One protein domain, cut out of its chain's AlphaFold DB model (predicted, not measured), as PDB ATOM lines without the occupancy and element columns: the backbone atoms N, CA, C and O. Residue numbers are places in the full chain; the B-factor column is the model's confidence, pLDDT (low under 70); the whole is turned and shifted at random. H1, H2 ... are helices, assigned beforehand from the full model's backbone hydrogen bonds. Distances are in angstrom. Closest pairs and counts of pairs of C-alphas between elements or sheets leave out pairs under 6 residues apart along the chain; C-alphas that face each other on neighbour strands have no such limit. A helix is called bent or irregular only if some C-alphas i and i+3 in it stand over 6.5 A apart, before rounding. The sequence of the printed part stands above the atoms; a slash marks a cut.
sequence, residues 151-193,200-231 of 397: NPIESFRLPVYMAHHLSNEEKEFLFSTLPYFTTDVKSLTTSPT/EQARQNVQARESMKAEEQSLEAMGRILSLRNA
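What this domain is: This is residues 151 to 193 and 200 to 231 of the 397 residues of the protein "Mitochondrial/choloroplast ribosomal protein S15" of Phaffia rhodozyma (UniProt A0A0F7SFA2). Two long helices, H1 and H2, lie side by side and run opposite ways as a slender, loose rod, with the leading unnamed stretch running along the later part of H2 before turning to H1. The printed part has 75 residues, no named strand and the class all helix; the radius of gyration of the C-alphas is 14.6 A and the spans are 46 by 19 by 18 A.

Where its parts are: Residues 151 to 167 hold no named element. H1, residues 168 to 189, is 31.0 A long and begins at C-alpha 168 (-18.643, 30.102, 27.382). H2, residues 200 to 226, is 38.4 A long and ends at C-alpha 226 (-19.934, 43.596, 25.520).

How they stand to each other: H1 has a kink of 32 degrees near residue 178; it is neither bent nor irregular, but only just: C-alphas 175 and 178 are 6.5 A apart. H2 touches H1 with residues 208 to 219 alone; the closest C-alphas, of Pro 179 and Glu 215, are 6.1 A apart. They run opposite ways at a shallow tilt of 28 degrees. Every O i to N i+4 pair is within hydrogen-bond range in H2, and 14 of 18 in H1.

The domain as a whole: Residues 194 to 199 are cut out; C-alphas 193 and 200 are 9.1 A apart. Residues 151 to 157 and 190 to 193 have pLDDT under 70.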
ATOM      1  N   ASN A 151     -21.233  30.674   8.059       59.88
ATOM      2  CA  ASN A 151     -21.179  31.081   9.465       59.88
ATOM      3  C   ASN A 151     -20.646  32.526   9.626       59.88
ATOM      4  O   ASN A 151     -19.469  32.760   9.337       59.88
ATOM      5  N   PRO A 152     -21.419  33.477  10.195       56.47
ATOM      6  CA  PRO A 152     -21.005  34.884  10.344       56.47
ATOM      7  C   PRO A 152     -19.826  35.092  11.321       56.47
ATOM      8  O   PRO A 152     -19.315  36.197  11.492       56.47
ATOM      9  N   ILE A 153     -19.361  34.022  11.974       53.06
ATOM     10  CA  ILE A 153     -18.178  34.013  12.845       53.06
ATOM     11  C   ILE A 153     -16.867  34.059  12.041       53.06
ATOM     12  O   ILE A 153     -15.864  34.549  12.560       53.06
ATOM     13  N   GLU A 154     -16.830  33.576  10.791       56.53
ATOM     14  CA  GLU A 154     -15.577  33.529  10.014       56.53
ATOM     15  C   GLU A 154     -15.014  34.921   9.688       56.53
ATOM     16  O   GLU A 154     -13.793  35.097   9.633       56.53
ATOM     17  N   SER A 155     -15.886  35.924   9.543       55.78
ATOM     18  CA  SER A 155     -15.510  37.320   9.307       55.78
ATOM     19  C   SER A 155     -15.208  38.086  10.609       55.78
ATOM     20  O   SER A 155     -14.290  38.917  10.643       55.78
ATOM     21  N   PHE A 156     -15.929  37.807  11.706       61.38
ATOM     22  CA  PHE A 156     -15.902  38.646  12.908       61.38
ATOM     23  C   PHE A 156     -14.936  38.187  14.017       61.38
ATOM     24  O   PHE A 156     -15.074  37.131  14.636       61.38
ATOM     25  N   ARG A 157     -13.984  39.058  14.387       68.50
ATOM     26  CA  ARG A 157     -13.098  38.830  15.545       68.50
ATOM     27  C   ARG A 157     -13.753  39.238  16.863       68.50
ATOM     28  O   ARG A 157     -13.673  40.393  17.281       68.50
ATOM     29  N   LEU A 158     -14.300  38.248  17.564       72.25
ATOM     30  CA  LEU A 158     -14.841  38.404  18.916       72.25
ATOM     31  C   LEU A 158     -13.799  38.973  19.913       72.25
ATOM     32  O   LEU A 158     -12.641  38.537  19.924       72.25
ATOM     33  N   PRO A 159     -14.184  39.908  20.806       77.50
ATOM     34  CA  PRO A 159     -13.305  40.396  21.867       77.50
ATOM     35  C   PRO A 159     -12.893  39.290  22.850       77.50
ATOM     36  O   PRO A 159     -13.744  38.625  23.434       77.50
ATOM     37  N   VAL A 160     -11.589  39.174  23.134       78.81
ATOM     38  CA  VAL A 160     -11.022  38.188  24.087       78.81
ATOM     39  C   VAL A 160     -11.653  38.271  25.482       78.81
ATOM     40  O   VAL A 160     -11.798  37.265  26.175       78.81
ATOM     41  N   TYR A 161     -12.014  39.482  25.915       85.88
ATOM     42  CA  TYR A 161     -12.579  39.725  27.235       85.88
ATOM     43  C   TYR A 161     -13.895  40.496  27.137       85.88
ATOM     44  O   TYR A 161     -13.933  41.646  26.691       85.88
ATOM     45  N   MET A 162     -14.958  39.855  27.616       87.50
ATOM     46  CA  MET A 162     -16.323  40.374  27.623       87.50
ATOM     47  C   MET A 162     -16.808  40.668  29.045       87.50
ATOM     48  O   MET A 162     -16.329  40.095  30.027       87.50
ATOM     49  N   ALA A 163     -17.746  41.602  29.141       88.31
ATOM     50  CA  ALA A 163     -18.395  42.043  30.360       88.31
ATOM     51  C   ALA A 163     -19.447  41.033  30.855       88.31
ATOM     52  O   ALA A 163     -19.655  39.968  30.280       88.31
ATOM     53  N   HIS A 164     -20.104  41.382  31.965       84.81
ATOM     54  CA  HIS A 164     -21.204  40.641  32.611       84.81
ATOM     55  C   HIS A 164     -20.855  39.249  33.185       84.81
ATOM     56  O   HIS A 164     -21.540  38.804  34.118       84.81
ATOM     57  N   HIS A 165     -19.713  38.674  32.794       83.44
ATOM     58  CA  HIS A 165     -19.236  37.327  33.127       83.44
ATOM     59  C   HIS A 165     -20.060  36.230  32.451       83.44
ATOM     60  O   HIS A 165     -20.459  35.268  33.105       83.44
ATOM     61  N   LEU A 166     -20.327  36.419  31.158       84.44
ATOM     62  CA  LEU A 166     -20.999  35.422  30.335       84.44
ATOM     63  C   LEU A 166     -20.238  34.085  30.395       84.44
ATOM     64  O   LEU A 166     -18.999  34.064  30.287       84.44
ATOM     65  N   SER A 167     -20.974  32.984  30.551       85.38
ATOM     66  CA  SER A 167     -20.485  31.615  30.359       85.38
ATOM     67  C   SER A 167     -19.878  31.462  28.960       85.38
ATOM     68  O   SER A 167     -20.083  32.290  28.074       85.38
ATOM     69  N   ASN A 168     -19.084  30.417  28.741       85.06
ATOM     70  CA  ASN A 168     -18.643  30.102  27.382       85.06
ATOM     71  C   ASN A 168     -19.828  29.621  26.531       85.06
ATOM     72  O   ASN A 168     -19.957  30.079  25.405       85.06
ATOM     73  N   GLU A 169     -20.743  28.851  27.126       89.00
ATOM     74  CA  GLU A 169     -22.022  28.438  26.527       89.00
ATOM     75  C   GLU A 169     -22.902  29.647  26.169       89.00
ATOM     76  O   GLU A 169     -23.419  29.734  25.066       89.00
ATOM     77  N   GLU A 170     -23.027  30.635  27.066       89.81
ATOM     78  CA  GLU A 170     -23.805  31.859  26.805       89.81
ATOM     79  C   GLU A 170     -23.191  32.709  25.680       89.81
ATOM     80  O   GLU A 170     -23.920  33.340  24.921       89.81
ATOM     81  N   LYS A 171     -21.854  32.739  25.552       86.56
ATOM     82  CA  LYS A 171     -21.182  33.414  24.426       86.56
ATOM     83  C   LYS A 171     -21.415  32.668  23.125       86.56
ATOM     84  O   LYS A 171     -21.692  33.307  22.121       86.56
ATOM     85  N   GLU A 172     -21.289  31.347  23.144       84.69
ATOM     86  CA  GLU A 172     -21.571  30.510  21.983       84.69
ATOM     87  C   GLU A 172     -23.013  30.734  21.529       84.69
ATOM     88  O   GLU A 172     -23.233  31.192  20.416       84.69
ATOM     89  N   PHE A 173     -23.979  30.610  22.438       88.75
ATOM     90  CA  PHE A 173     -25.386  30.868  22.150       88.75
ATOM     91  C   PHE A 173     -25.642  32.257  21.534       88.75
ATOM     92  O   PHE A 173     -26.347  32.375  20.532       88.75
ATOM     93  N   LEU A 174     -25.045  33.316  22.098       86.50
ATOM     94  CA  LEU A 174     -25.207  34.691  21.607       86.50
ATOM     95  C   LEU A 174     -24.559  34.948  20.238       86.50
ATOM     96  O   LEU A 174     -25.091  35.752  19.476       86.50
ATOM     97  N   PHE A 175     -23.413  34.326  19.941       84.69
ATOM     98  CA  PHE A 175     -22.605  34.656  18.760       84.69
ATOM     99  C   PHE A 175     -22.640  33.605  17.638       84.69
ATOM    100  O   PHE A 175     -22.307  33.957  16.509       84.69
ATOM    101  N   SER A 176     -23.038  32.355  17.911       82.12
ATOM    102  CA  SER A 176     -23.195  31.288  16.908       82.12
ATOM    103  C   SER A 176     -24.658  30.933  16.649       82.12
ATOM    104  O   SER A 176     -25.104  31.030  15.510       82.12
ATOM    105  N   THR A 177     -25.429  30.561  17.676       88.31
ATOM    106  CA  THR A 177     -26.770  29.991  17.451       88.31
ATOM    107  C   THR A 177     -27.848  31.050  17.243       88.31
ATOM    108  O   THR A 177     -28.721  30.880  16.397       88.31
ATOM    109  N   LEU A 178     -27.817  32.150  18.004       86.44
ATOM    110  CA  LEU A 178     -28.862  33.177  17.951       86.44
ATOM    111  C   LEU A 178     -29.008  33.849  16.566       86.44
ATOM    112  O   LEU A 178     -30.150  33.965  16.127       86.44
ATOM    113  N   PRO A 179     -27.926  34.223  15.846       85.00
ATOM    114  CA  PRO A 179     -28.018  34.791  14.494       85.00
ATOM    115  C   PRO A 179     -28.666  33.850  13.476       85.00
ATOM    116  O   PRO A 179     -29.386  34.295  12.591       85.00
ATOM    117  N   TYR A 180     -28.421  32.544  13.619       81.44
ATOM    118  CA  TYR A 180     -28.999  31.518  12.756       81.44
ATOM    119  C   TYR A 180     -30.513  31.381  13.003       81.44
ATOM    120  O   TYR A 180     -31.320  31.432  12.077       81.44
ATOM    121  N   PHE A 181     -30.937  31.331  14.273       84.81
ATOM    122  CA  PHE A 181     -32.365  31.321  14.606       84.81
ATOM    123  C   PHE A 181     -33.096  32.596  14.156       84.81
ATOM    124  O   PHE A 181     -34.260  32.521  13.760       84.81
ATOM    125  N   THR A 182     -32.457  33.771  14.197       85.31
ATOM    126  CA  THR A 182     -33.097  35.010  13.728       85.31
ATOM    127  C   THR A 182     -33.199  35.078  12.205       85.31
ATOM    128  O   THR A 182     -34.171  35.652  11.710       85.31
ATOM    129  N   THR A 183     -32.268  34.485  11.450       81.19
ATOM    130  CA  THR A 183     -32.362  34.404   9.980       81.19
ATOM    131  C   THR A 183     -33.423  33.414   9.525       81.19
ATOM    132  O   THR A 183     -34.215  33.763   8.648       81.19
ATOM    133  N   ASP A 184     -33.517  32.252  10.172       81.69
ATOM    134  CA  ASP A 184     -34.539  31.239   9.881       81.69
ATOM    135  C   ASP A 184     -35.951  31.778  10.153       81.69
ATOM    136  O   ASP A 184     -36.844  31.682   9.315       81.69
ATOM    137  N   VAL A 185     -36.168  32.445  11.294       84.75
ATOM    138  CA  VAL A 185     -37.472  33.067  11.586       84.75
ATOM    139  C   VAL A 185     -37.818  34.155  10.561       84.75
ATOM    140  O   VAL A 185     -38.974  34.258  10.152       84.75
ATOM    141  N   LYS A 186     -36.840  34.944  10.095       80.69
ATOM    142  CA  LYS A 186     -37.071  35.965   9.058       80.69
ATOM    143  C   LYS A 186     -37.473  35.346   7.716       80.69
ATOM    144  O   LYS A 186     -38.426  35.840   7.114       80.69
ATOM    145  N   SER A 187     -36.815  34.272   7.270       74.94
ATOM    146  CA  SER A 187     -37.165  33.590   6.012       74.94
ATOM    147  C   SER A 187     -38.529  32.890   6.071       74.94
ATOM    148  O   SER A 187     -39.238  32.853   5.070       74.94
ATOM    149  N   LEU A 188     -38.960  32.427   7.247       76.25
ATOM    150  CA  LEU A 188     -40.308  31.878   7.448       76.25
ATOM    151  C   LEU A 188     -41.413  32.949   7.438       76.25
ATOM    152  O   LEU A 188     -42.556  32.645   7.105       76.25
ATOM    153  N   THR A 189     -41.103  34.203   7.796       73.88
ATOM    154  CA  THR A 189     -42.082  35.311   7.728       73.88
ATOM    155  C   THR A 189     -42.273  35.894   6.329       73.88
ATOM    156  O   THR A 189     -43.275  36.568   6.086       73.88
ATOM    157  N   THR A 190     -41.346  35.650   5.401       67.62
ATOM    158  CA  THR A 190     -41.543  35.979   3.985       67.62
ATOM    159  C   THR A 190     -42.400  34.904   3.330       67.62
ATOM    160  O   THR A 190     -42.003  33.745   3.296       67.62
ATOM    161  N   SER A 191     -43.575  35.291   2.828       57.22
ATOM    162  CA  SER A 191     -44.585  34.371   2.297       57.22
ATOM    163  C   SER A 191     -44.006  33.384   1.270       57.22
ATOM    164  O   SER A 191     -43.468  33.840   0.257       57.22
ATOM    165  N   PRO A 192     -44.147  32.061   1.470       58.47
ATOM    166  CA  PRO A 192     -43.798  31.090   0.446       58.47
ATOM    167  C   PRO A 192     -44.844  31.155  -0.673       58.47
ATOM    168  O   PRO A 192     -46.025  30.891  -0.453       58.47
ATOM    169  N   THR A 193     -44.419  31.537  -1.874       58.19
ATOM    170  CA  THR A 193     -45.180  31.304  -3.102       58.19
ATOM    171  C   THR A 193     -44.644  30.028  -3.742       58.19
ATOM    172  O   THR A 193     -43.480  29.965  -4.123       58.19
ATOM    173  N   GLU A 200     -37.960  35.755  -8.692       75.44
ATOM    174  CA  GLU A 200     -38.361  35.688  -7.282       75.44
ATOM    175  C   GLU A 200     -37.316  34.938  -6.452       75.44
ATOM    176  O   GLU A 200     -36.945  35.406  -5.373       75.44
ATOM    177  N   GLN A 201     -36.743  33.857  -6.992       77.12
ATOM    178  CA  GLN A 201     -35.597  33.166  -6.388       77.12
ATOM    179  C   GLN A 201     -34.382  34.100  -6.264       77.12
ATOM    180  O   GLN A 201     -33.707  34.119  -5.232       77.12
ATOM    181  N   ALA A 202     -34.102  34.925  -7.278       80.62
ATOM    182  CA  ALA A 202     -33.032  35.921  -7.212       80.62
ATOM    183  C   ALA A 202     -33.299  36.982  -6.126       80.62
ATOM    184  O   ALA A 202     -32.390  37.302  -5.356       80.62
ATOM    185  N   ARG A 203     -34.538  37.477  -6.002       81.75
ATOM    186  CA  ARG A 203     -34.944  38.432  -4.950       81.75
ATOM    187  C   ARG A 203     -34.817  37.828  -3.549       81.75
ATOM    188  O   ARG A 203     -34.235  38.472  -2.679       81.75
ATOM    189  N   GLN A 204     -35.265  36.589  -3.343       78.12
ATOM    190  CA  GLN A 204     -35.099  35.876  -2.070       78.12
ATOM    191  C   GLN A 204     -33.620  35.672  -1.713       78.12
ATOM    192  O   GLN A 204     -33.218  35.943  -0.584       78.12
ATOM    193  N   ASN A 205     -32.777  35.287  -2.678       81.38
ATOM    194  CA  ASN A 205     -31.332  35.147  -2.464       81.38
ATOM    195  C   ASN A 205     -30.643  36.485  -2.128       81.38
ATOM    196  O   ASN A 205     -29.711  36.513  -1.321       81.38
ATOM    197  N   VAL A 206     -31.084  37.605  -2.712       84.75
ATOM    198  CA  VAL A 206     -30.610  38.951  -2.335       84.75
ATOM    199  C   VAL A 206     -31.055  39.296  -0.911       84.75
ATOM    200  O   VAL A 206     -30.212  39.657  -0.089       84.75
ATOM    201  N   GLN A 207     -32.331  39.090  -0.581       81.69
ATOM    202  CA  GLN A 207     -32.883  39.360   0.749       81.69
ATOM    203  C   GLN A 207     -32.217  38.514   1.851       81.69
ATOM    204  O   GLN A 207     -31.932  39.029   2.932       81.69
ATOM    205  N   ALA A 208     -31.902  37.245   1.575       79.38
ATOM    206  CA  ALA A 208     -31.168  36.367   2.487       79.38
ATOM    207  C   ALA A 208     -29.717  36.834   2.715       79.38
ATOM    208  O   ALA A 208     -29.206  36.788   3.833       79.38
ATOM    209  N   ARG A 209     -29.048  37.356   1.679       80.56
ATOM    210  CA  ARG A 209     -27.706  37.954   1.812       80.56
ATOM    211  C   ARG A 209     -27.731  39.265   2.598       80.56
ATOM    212  O   ARG A 209     -26.788  39.554   3.333       80.56
ATOM    213  N   GLU A 210     -28.777  40.071   2.443       84.00
ATOM    214  CA  GLU A 210     -28.957  41.317   3.195       84.00
ATOM    215  C   GLU A 210     -29.294  41.060   4.666       84.00
ATOM    216  O   GLU A 210     -28.714  41.708   5.541       84.00
ATOM    217  N   SER A 211     -30.155  40.080   4.962       81.62
ATOM    218  CA  SER A 211     -30.484  39.704   6.340       81.62
ATOM    219  C   SER A 211     -29.259  39.162   7.086       81.62
ATOM    220  O   SER A 211     -29.005  39.603   8.206       81.62
ATOM    221  N   MET A 212     -28.442  38.317   6.445       79.94
ATOM    222  CA  MET A 212     -27.173  37.831   7.005       79.94
ATOM    223  C   MET A 212     -26.188  38.973   7.299       79.94
ATOM    224  O   MET A 212     -25.654  39.052   8.403       79.94
ATOM    225  N   LYS A 213     -25.994  39.918   6.365       81.94
ATOM    226  CA  LYS A 213     -25.138  41.103   6.586       81.94
ATOM    227  C   LYS A 213     -25.642  41.995   7.725       81.94
ATOM    228  O   LYS A 213     -24.839  42.580   8.451       81.94
ATOM    229  N   ALA A 214     -26.959  42.122   7.883       85.25
ATOM    230  CA  ALA A 214     -27.548  42.865   8.994       85.25
ATOM    231  C   ALA A 214     -27.281  42.172  10.344       85.25
ATOM    232  O   ALA A 214     -26.986  42.856  11.328       85.25
ATOM    233  N   GLU A 215     -27.308  40.836  10.394       82.88
ATOM    234  CA  GLU A 215     -26.903  40.092  11.593       82.88
ATOM    235  C   GLU A 215     -25.400  40.207  11.872       82.88
ATOM    236  O   GLU A 215     -25.031  40.452  13.017       82.88
ATOM    237  N   GLU A 216     -24.518  40.143  10.867       80.94
ATOM    238  CA  GLU A 216     -23.074  40.387  11.062       80.94
ATOM    239  C   GLU A 216     -22.806  41.756  11.719       80.94
ATOM    240  O   GLU A 216     -22.024  41.863  12.668       80.94
ATOM    241  N   GLN A 217     -23.500  42.808  11.270       84.62
ATOM    242  CA  GLN A 217     -23.406  44.147  11.864       84.62
ATOM    243  C   GLN A 217     -23.979  44.200  13.290       84.62
ATOM    244  O   GLN A 217     -23.411  44.869  14.160       84.62
ATOM    245  N   SER A 218     -25.075  43.482  13.549       85.88
ATOM    246  CA  SER A 218     -25.681  43.335  14.880       85.88
ATOM    247  C   SER A 218     -24.724  42.638  15.860       85.88
ATOM    248  O   SER A 218     -24.488  43.135  16.967       85.88
ATOM    249  N   LEU A 219     -24.083  41.550  15.424       84.94
ATOM    250  CA  LEU A 219     -23.056  40.823  16.172       84.94
ATOM    251  C   LEU A 219     -21.828  41.691  16.447       84.94
ATOM    252  O   LEU A 219     -21.325  41.695  17.576       84.94
ATOM    253  N   GLU A 220     -21.363  42.466  15.464       83.56
ATOM    254  CA  GLU A 220     -20.267  43.408  15.678       83.56
ATOM    255  C   GLU A 220     -20.642  44.475  16.719       83.56
ATOM    256  O   GLU A 220     -19.869  44.737  17.652       83.56
ATOM    257  N   ALA A 221     -21.828  45.077  16.605       87.44
ATOM    258  CA  ALA A 221     -22.315  46.056  17.570       87.44
ATOM    259  C   ALA A 221     -22.409  45.450  18.981       87.44
ATOM    260  O   ALA A 221     -21.893  46.036  19.940       87.44
ATOM    261  N   MET A 222     -22.973  44.246  19.111       87.50
ATOM    262  CA  MET A 222     -23.066  43.523  20.379       87.50
ATOM    263  C   MET A 222     -21.681  43.188  20.952       87.50
ATOM    264  O   MET A 222     -21.436  43.417  22.138       87.50
ATOM    265  N   GLY A 223     -20.735  42.740  20.123       87.19
ATOM    266  CA  GLY A 223     -19.347  42.500  20.521       87.19
ATOM    267  C   GLY A 223     -18.664  43.767  21.045       87.19
ATOM    268  O   GLY A 223     -18.030  43.746  22.105       87.19
ATOM    269  N   ARG A 224     -18.843  44.907  20.366       87.50
ATOM    270  CA  ARG A 224     -18.320  46.217  20.801       87.50
ATOM    271  C   ARG A 224     -18.918  46.657  22.144       87.50
ATOM    272  O   ARG A 224     -18.158  47.129  22.997       87.50
ATOM    273  N   ILE A 225     -20.226  46.468  22.349       89.25
ATOM    274  CA  ILE A 225     -20.952  46.773  23.600       89.25
ATOM    275  C   ILE A 225     -20.478  45.876  24.751       89.25
ATOM    276  O   ILE A 225     -20.204  46.366  25.847       89.25
ATOM    277  N   LEU A 226     -20.342  44.570  24.508       89.88
ATOM    278  CA  LEU A 226     -19.934  43.596  25.520       89.88
ATOM    279  C   LEU A 226     -18.428  43.624  25.819       89.88
ATOM    280  O   LEU A 226     -18.010  43.054  26.825       89.88
ATOM    281  N   SER A 227     -17.593  44.267  25.001       89.31
ATOM    282  CA  SER A 227     -16.141  44.297  25.216       89.31
ATOM    283  C   SER A 227     -15.737  44.986  26.533       89.31
ATOM    284  O   SER A 227     -16.135  46.116  26.826       89.31
ATOM    285  N   LEU A 228     -14.850  44.361  27.322       88.81
ATOM    286  CA  LEU A 228     -14.300  45.009  28.526       88.81
ATOM    287  C   LEU A 228     -13.408  46.214  28.215       88.81
ATOM    288  O   LEU A 228     -13.193  47.048  29.090       88.81
ATOM    289  N   ARG A 229     -12.914  46.325  26.976       87.31
ATOM    290  CA  ARG A 229     -12.129  47.471  26.504       87.31
ATOM    291  C   ARG A 229     -12.921  48.780  26.578       87.31
ATOM    292  O   ARG A 229     -12.345  49.802  26.942       87.31
ATOM    293  N   ASN A 230     -14.218  48.718  26.272       87.75
ATOM    294  CA  ASN A 230     -15.145  49.852  26.297       87.75
ATOM    295  C   ASN A 230     -15.898  49.971  27.638       87.75
ATOM    296  O   ASN A 230     -16.641  50.925  27.862       87.75
ATOM    297  N   ALA A 231     -15.728  49.004  28.542       90.19
ATOM    298  CA  ALA A 231     -16.468  48.941  29.791       90.19
ATOM    299  C   ALA A 231     -15.935  49.925  30.847       90.19
ATOM    300  O   ALA A 231     -14.735  50.161  30.986       90.19
TER     301      ALA A 231